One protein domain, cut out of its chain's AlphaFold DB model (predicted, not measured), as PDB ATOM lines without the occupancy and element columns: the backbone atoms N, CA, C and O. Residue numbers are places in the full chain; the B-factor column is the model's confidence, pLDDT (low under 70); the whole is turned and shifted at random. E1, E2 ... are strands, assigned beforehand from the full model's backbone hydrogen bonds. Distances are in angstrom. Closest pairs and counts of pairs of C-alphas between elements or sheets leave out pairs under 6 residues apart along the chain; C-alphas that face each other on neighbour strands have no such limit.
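AT A GLANCE: This is residues 2 to 58 of the 859 residues of an uncharacterized protein of Capsaspora owczarzaki (strain ATCC 30864) (UniProt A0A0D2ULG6). Little regular structure: residues 2 to 43 wind in loops with no named element and lead into one small hairpin of two short strands, E1 and E2, at the far end of the long axis from Ser 2. Within that stretch, residues 14 to 15 pair with residues 22 to 23 in a short antiparallel pairing, where the chain folds back on itself through residues 16 to 21. The printed part has 57 residues, no named helix and the strands E1 then E2, class all strand, with 8 residues in named elements. It is compact, with a radius of gyration of the C-alphas of 10.8 A and spans of 32 by 24 by 16 A.

IN THESE COORDINATES: C-alpha 2 is at (48.864, 38.909, -59.615). E1, residues 44 to 47, begins with C-alpha 44 at (26.658, 33.658, -41.881) and is 6.7 A long. E2, residues 53 to 56, is 7.0 A long and ends with C-alpha 56 at (28.170, 36.861, -39.080).

HOW THE PARTS SIT: E1 and E2 form an antiparallel hairpin, their directions at 160 degrees. C-alphas 47 and 53 face each other at 4.1 A. N 45 and O 55, and N 54 and O 46, are within hydrogen-bond range, each at 2.8 A.

THE WHOLE: The C-alphas of Ser 2 and Gly 50 are the two farthest apart, 34.4 A. The printed part has no cut, and the link from E1 to E2 is tight. Mean pLDDT of the printed part is 91.4; residues 2 to 4 are under 70.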
ATOM      1  N   SER A   2      48.565  38.142 -60.832       53.78
ATOM      2  CA  SER A   2      48.864  38.909 -59.615       53.78
ATOM      3  C   SER A   2      48.318  38.166 -58.402       53.78
ATOM      4  O   SER A   2      47.136  37.817 -58.399       53.78
ATOM      5  N   ASP A   3      49.151  37.945 -57.388       62.06
ATOM      6  CA  ASP A   3      48.728  37.368 -56.115       62.06
ATOM      7  C   ASP A   3      47.832  38.367 -55.375       62.06
ATOM      8  O   ASP A   3      48.287  39.219 -54.608       62.06
ATOM      9  N   ASN A   4      46.529  38.282 -55.651       64.06
ATOM     10  CA  ASN A   4      45.504  39.003 -54.915       64.06
ATOM     11  C   ASN A   4      45.489  38.461 -53.484       64.06
ATOM     12  O   ASN A   4      44.800  37.487 -53.186       64.06
ATOM     13  N   ASN A   5      46.275  39.096 -52.615       75.44
ATOM     14  CA  ASN A   5      46.387  38.780 -51.199       75.44
ATOM     15  C   ASN A   5      45.118  39.224 -50.451       75.44
ATOM     16  O   ASN A   5      45.128  40.146 -49.632       75.44
ATOM     17  N   PHE A   6      44.003  38.555 -50.758       72.31
ATOM     18  CA  PHE A   6      42.959  38.321 -49.773       72.31
ATOM     19  C   PHE A   6      43.660  37.716 -48.549       72.31
ATOM     20  O   PHE A   6      44.440  36.776 -48.698       72.31
ATOM     21  N   GLY A   7      43.435  38.282 -47.360       79.12
ATOM     22  CA  GLY A   7      44.062  37.784 -46.132       79.12
ATOM     23  C   GLY A   7      43.608  36.361 -45.790       79.12
ATOM     24  O   GLY A   7      42.948  35.699 -46.580       79.12
ATOM     25  N   SER A   8      43.880  35.886 -44.574       82.25
ATOM     26  CA  SER A   8      43.612  34.498 -44.137       82.25
ATOM     27  C   SER A   8      42.140  34.018 -44.182       82.25
ATOM     28  O   SER A   8      41.846  32.927 -43.703       82.25
ATOM     29  N   VAL A   9      41.220  34.814 -44.734       81.75
ATOM     30  CA  VAL A   9      39.802  34.523 -44.963       81.75
ATOM     31  C   VAL A   9      39.529  34.670 -46.465       81.75
ATOM     32  O   VAL A   9      39.719  35.747 -47.031       81.75
ATOM     33  N   ALA A  10      39.079  33.592 -47.110       84.38
ATOM     34  CA  ALA A  10      38.684  33.607 -48.517       84.38
ATOM     35  C   ALA A  10      37.440  34.504 -48.746       84.38
ATOM     36  O   ALA A  10      36.624  34.658 -47.831       84.38
ATOM     37  N   PRO A  11      37.258  35.118 -49.935       88.56
ATOM     38  CA  PRO A  11      36.077  35.937 -50.217       88.56
ATOM     39  C   PRO A  11      34.777  35.110 -50.110       88.56
ATOM     40  O   PRO A  11      34.783  33.930 -50.451       88.56
ATOM     41  N   PRO A  12      33.646  35.703 -49.677       88.06
ATOM     42  CA  PRO A  12      32.507  34.965 -49.112       88.06
ATOM     43  C   PRO A  12      31.883  33.879 -50.004       88.06
ATOM     44  O   PRO A  12      31.420  32.865 -49.495       88.06
ATOM     45  N   SER A  13      31.900  34.039 -51.328       92.88
ATOM     46  CA  SER A  13      31.389  33.026 -52.269       92.88
ATOM     47  C   SER A  13      32.416  31.932 -52.612       92.88
ATOM     48  O   SER A  13      32.296  31.263 -53.641       92.88
ATOM     49  N   THR A  14      33.445  31.757 -51.778       94.56
ATOM     50  CA  THR A  14      34.511  30.761 -51.942       94.56
ATOM     51  C   THR A  14      34.893  30.107 -50.611       94.56
ATOM     52  O   THR A  14      34.736  30.701 -49.548       94.56
ATOM     53  N   TYR A  15      35.424  28.887 -50.681       93.62
ATOM     54  CA  TYR A  15      35.918  28.105 -49.547       93.62
ATOM     55  C   TYR A  15      37.369  27.647 -49.774       93.62
ATOM     56  O   TYR A  15      37.897  27.704 -50.885       93.62
ATOM     57  N   GLY A  16      38.007  27.148 -48.714       92.19
ATOM     58  CA  GLY A  16      39.400  26.693 -48.740       92.19
ATOM     59  C   GLY A  16      40.393  27.778 -48.318       92.19
ATOM     60  O   GLY A  16      40.029  28.767 -47.685       92.19
ATOM     61  N   ALA A  17      41.673  27.567 -48.625       89.62
ATOM     62  CA  ALA A  17      42.730  28.519 -48.292       89.62
ATOM     63  C   ALA A  17      42.668  29.755 -49.202       89.62
ATOM     64  O   ALA A  17      42.417  29.632 -50.398       89.62
ATOM     65  N   ALA A  18      42.987  30.936 -48.666       88.81
ATOM     66  CA  ALA A  18      43.001  32.189 -49.431       88.81
ATOM     67  C   ALA A  18      43.992  32.195 -50.616       88.81
ATOM     68  O   ALA A  18      43.815  32.955 -51.562       88.81
ATOM     69  N   SER A  19      44.998  31.312 -50.597       90.88
ATOM     70  CA  SER A  19      45.933  31.071 -51.703       90.88
ATOM     71  C   SER A  19      45.369  30.210 -52.843       90.88
ATOM     72  O   SER A  19      45.966  30.174 -53.914       90.88
ATOM     73  N   ASN A  20      44.248  29.508 -52.641       91.88
ATOM     74  CA  ASN A  20      43.550  28.755 -53.690       91.88
ATOM     75  C   ASN A  20      42.033  28.647 -53.392       91.88
ATOM     76  O   ASN A  20      41.537  27.558 -53.076       91.88
ATOM     77  N   PRO A  21      41.291  29.772 -53.434       94.69
ATOM     78  CA  PRO A  21      39.878  29.812 -53.081       94.69
ATOM     79  C   PRO A  21      39.026  29.082 -54.128       94.69
ATOM     80  O   PRO A  21      38.995  29.444 -55.303       94.69
ATOM     81  N   SER A  22      38.305  28.055 -53.687       95.50
ATOM     82  CA  SER A  22      37.386  27.268 -54.516       95.50
ATOM     83  C   SER A  22      35.987  27.880 -54.479       95.50
ATOM     84  O   SER A  22      35.488  28.201 -53.404       95.50
ATOM     85  N   SER A  23      35.327  28.052 -55.625       96.12
ATOM     86  CA  SER A  23      33.973  28.621 -55.683       96.12
ATOM     87  C   SER A  23      32.955  27.758 -54.933       96.12
ATOM     88  O   SER A  23      32.912  26.544 -55.137       96.12
ATOM     89  N   CYS A  24      32.104  28.386 -54.120       97.19
ATOM     90  CA  CYS A  24      30.973  27.708 -53.491       97.19
ATOM     91  C   CYS A  24      30.001  27.120 -54.524       97.19
ATOM     92  O   CYS A  24      29.929  27.562 -55.673       97.19
ATOM     93  N   ASN A  25      29.210  26.134 -54.093       96.88
ATOM     94  CA  ASN A  25      28.078  25.652 -54.878       96.88
ATOM     95  C   ASN A  25      27.102  26.810 -55.162       96.88
ATOM     96  O   ASN A  25      26.839  27.607 -54.266       96.88
ATOM     97  N   ALA A  26      26.525  26.883 -56.366       95.56
ATOM     98  CA  ALA A  26      25.663  28.000 -56.776       95.56
ATOM     99  C   ALA A  26      24.402  28.191 -55.904       95.56
ATOM    100  O   ALA A  26      23.829  29.278 -55.887       95.56
ATOM    101  N   ASN A  27      23.994  27.164 -55.150       95.62
ATOM    102  CA  ASN A  27      22.887  27.244 -54.192       95.62
ATOM    103  C   ASN A  27      23.292  27.858 -52.830       95.62
ATOM    104  O   ASN A  27      22.427  28.080 -51.985       95.62
ATOM    105  N   CYS A  28      24.583  28.117 -52.599       96.38
ATOM    106  CA  CYS A  28      25.129  28.648 -51.351       96.38
ATOM    107  C   CYS A  28      25.621  30.094 -51.529       96.38
ATOM    108  O   CYS A  28      26.468  30.358 -52.380       96.38
ATOM    109  N   ALA A  29      25.182  31.024 -50.674       94.81
ATOM    110  CA  ALA A  29      25.767  32.373 -50.623       94.81
ATOM    111  C   ALA A  29      27.193  32.361 -50.029       94.81
ATOM    112  O   ALA A  29      28.093  33.032 -50.535       94.81
ATOM    113  N   THR A  30      27.367  31.556 -48.978       95.94
ATOM    114  CA  THR A  30      28.611  31.227 -48.268       95.94
ATOM    115  C   THR A  30      28.619  29.722 -47.986       95.94
ATOM    116  O   THR A  30      27.560  29.101 -47.849       95.94
ATOM    117  N   CYS A  31      29.796  29.099 -47.930       96.75
ATOM    118  CA  CYS A  31      29.929  27.653 -47.746       96.75
ATOM    119  C   CYS A  31      31.233  27.285 -47.026       96.75
ATOM    120  O   CYS A  31      32.205  28.037 -47.064       96.75
ATOM    121  N   TYR A  32      31.273  26.098 -46.415       95.94
ATOM    122  CA  TYR A  32      32.515  25.501 -45.895       95.94
ATOM    123  C   TYR A  32      33.121  24.450 -46.847       95.94
ATOM    124  O   TYR A  32      34.185  23.898 -46.569       95.94
ATOM    125  N   GLY A  33      32.449  24.167 -47.967       96.50
ATOM    126  CA  GLY A  33      32.843  23.170 -48.958       96.50
ATOM    127  C   GLY A  33      31.981  23.228 -50.227       96.50
ATOM    128  O   GLY A  33      30.992  23.955 -50.288       96.50
ATOM    129  N   GLY A  34      32.375  22.476 -51.258       96.19
ATOM    130  CA  GLY A  34      31.832  22.601 -52.617       96.19
ATOM    131  C   GLY A  34      30.500  21.893 -52.906       96.19
ATOM    132  O   GLY A  34      29.937  22.105 -53.983       96.19
ATOM    133  N   SER A  35      29.970  21.055 -52.006       96.12
ATOM    134  CA  SER A  35      28.658  20.423 -52.228       96.12
ATOM    135  C   SER A  35      27.499  21.340 -51.819       96.12
ATOM    136  O   SER A  35      27.619  22.192 -50.944       96.12
ATOM    137  N   SER A  36      26.322  21.128 -52.413       95.25
ATOM    138  CA  SER A  36      25.084  21.843 -52.054       95.25
ATOM    139  C   SER A  36      24.611  21.589 -50.614       95.25
ATOM    140  O   SER A  36      23.802  22.346 -50.090       95.25
ATOM    141  N   SER A  37      25.129  20.549 -49.955       95.44
ATOM    142  CA  SER A  37      24.926  20.266 -48.529       95.44
ATOM    143  C   SER A  37      25.889  21.017 -47.595       95.44
ATOM    144  O   SER A  37      25.723  20.940 -46.381       95.44
ATOM    145  N   GLN A  38      26.878  21.739 -48.137       96.56
ATOM    146  CA  GLN A  38      27.933  22.437 -47.385       96.56
ATOM    147  C   GLN A  38      27.746  23.970 -47.362       96.56
ATOM    148  O   GLN A  38      28.669  24.711 -47.010       96.56
ATOM    149  N   CYS A  39      26.548  24.457 -47.710       97.19
ATOM    150  CA  CYS A  39      26.159  25.856 -47.516       97.19
ATOM    151  C   CYS A  39      26.143  26.222 -46.028       97.19
ATOM    152  O   CYS A  39      25.641  25.445 -45.215       97.19
ATOM    153  N   CYS A  40      26.601  27.424 -45.686       97.31
ATOM    154  CA  CYS A  40      26.398  27.995 -44.359       97.31
ATOM    155  C   CYS A  40      24.945  28.466 -44.161       97.31
ATOM    156  O   CYS A  40      24.244  28.796 -45.121       97.31
ATOM    157  N   GLY A  41      24.509  28.562 -42.901       95.88
ATOM    158  CA  GLY A  41      23.237  29.186 -42.534       95.88
ATOM    159  C   GLY A  41      23.111  30.649 -42.994       95.88
ATOM    160  O   GLY A  41      24.099  31.356 -43.194       95.88
ATOM    161  N   LEU A  42      21.870  31.124 -43.146       95.38
ATOM    162  CA  LEU A  42      21.574  32.480 -43.623       95.38
ATOM    163  C   LEU A  42      22.275  33.565 -42.783       95.38
ATOM    164  O   LEU A  42      22.277  33.518 -41.553       95.38
ATOM    165  N   ASN A  43      22.819  34.575 -43.469       95.56
ATOM    166  CA  ASN A  43      23.566  35.706 -42.893       95.56
ATOM    167  C   ASN A  43      24.860  35.320 -42.143       95.56
ATOM    168  O   ASN A  43      25.441  36.150 -41.437       95.56
ATOM    169  N   CYS A  44      25.348  34.095 -42.340       96.69
ATOM    170  CA  CYS A  44      26.658  33.658 -41.881       96.69
ATOM    171  C   CYS A  44      27.756  33.987 -42.902       96.69
ATOM    172  O   CYS A  44      27.621  33.652 -44.078       96.69
ATOM    173  N   LEU A  45      28.853  34.604 -42.454       95.31
ATOM    174  CA  LEU A  45      30.032  34.895 -43.277       95.31
ATOM    175  C   LEU A  45      30.981  33.687 -43.349       95.31
ATOM    176  O   LEU A  45      31.484  33.370 -44.421       95.31
ATOM    177  N   THR A  46      31.203  33.000 -42.223       94.69
ATOM    178  CA  THR A  46      32.026  31.780 -42.131       94.69
ATOM    179  C   THR A  46      31.400  30.776 -41.163       94.69
ATOM    180  O   THR A  46      31.019  31.138 -40.050       94.69
ATOM    181  N   CYS A  47      31.297  29.505 -41.557       96.44
ATOM    182  CA  CYS A  47      30.734  28.435 -40.728       96.44
ATOM    183  C   CYS A  47      31.668  27.222 -40.620       96.44
ATOM    184  O   CYS A  47      32.556  27.019 -41.447       96.44
ATOM    185  N   ASN A  48      31.448  26.408 -39.587       95.81
ATOM    186  CA  ASN A  48      32.083  25.102 -39.425       95.81
ATOM    187  C   ASN A  48      31.281  24.004 -40.157       95.81
ATOM    188  O   ASN A  48      30.116  24.196 -40.506       95.81
ATOM    189  N   SER A  49      31.858  22.810 -40.298       95.56
ATOM    190  CA  SER A  49      31.228  21.649 -40.942       95.56
ATOM    191  C   SER A  49      29.955  21.128 -40.261       95.56
ATOM    192  O   SER A  49      29.176  20.415 -40.887       95.56
ATOM    193  N   GLY A  50      29.703  21.518 -39.009       95.44
ATOM    194  CA  GLY A  50      28.420  21.323 -38.320       95.44
ATOM    195  C   GLY A  50      27.345  22.368 -38.662       95.44
ATOM    196  O   GLY A  50      26.369  22.475 -37.929       95.44
ATOM    197  N   ASN A  51      27.552  23.188 -39.699       93.06
ATOM    198  CA  ASN A  51      26.721  24.331 -40.116       93.06
ATOM    199  C   ASN A  51      26.527  25.448 -39.060       93.06
ATOM    200  O   ASN A  51      25.799  26.414 -39.278       93.06
ATOM    201  N   LEU A  52      27.225  25.359 -37.925       96.25
ATOM    202  CA  LEU A  52      27.302  26.427 -36.932       96.25
ATOM    203  C   LEU A  52      28.134  27.586 -37.482       96.25
ATOM    204  O   LEU A  52      29.261  27.388 -37.948       96.25
ATOM    205  N   CYS A  53      27.591  28.793 -37.396       97.44
ATOM    206  CA  CYS A  53      28.287  29.997 -37.797       97.44
ATOM    207  C   CYS A  53      29.372  30.397 -36.789       97.44
ATOM    208  O   CYS A  53      29.178  30.296 -35.578       97.44
ATOM    209  N   LEU A  54      30.503  30.868 -37.315       96.19
ATOM    210  CA  LEU A  54      31.673  31.349 -36.578       96.19
ATOM    211  C   LEU A  54      31.832  32.873 -36.686       96.19
ATOM    212  O   LEU A  54      32.458  33.498 -35.832       96.19
ATOM    213  N   THR A  55      31.305  33.493 -37.745       95.94
ATOM    214  CA  THR A  55      31.293  34.953 -37.931       95.94
ATOM    215  C   THR A  55      30.102  35.350 -38.795       95.94
ATOM    216  O   THR A  55      29.882  34.766 -39.854       95.94
ATOM    217  N   CYS A  56      29.339  36.351 -38.364       97.19
ATOM    218  CA  CYS A  56      28.170  36.861 -39.080       97.19
ATOM    219  C   CYS A  56      28.520  38.016 -40.029       97.19
ATOM    220  O   CYS A  56      29.560  38.660 -39.886       97.19
ATOM    221  N   TYR A  57      27.639  38.311 -40.990       95.75
ATOM    222  CA  TYR A  57      27.740  39.553 -41.767       95.75
ATOM    223  C   TYR A  57      27.525  40.790 -40.877       95.75
ATOM    224  O   TYR A  57      26.800  40.747 -39.883       95.75
ATOM    225  N   ALA A  58      28.124  41.924 -41.252       95.56
ATOM    226  CA  ALA A  58      27.986  43.177 -40.511       95.56
ATOM    227  C   ALA A  58      26.508  43.609 -40.394       95.56
ATOM    228  O   ALA A  58      25.807  43.731 -41.398       95.56
TER     229      ALA A  58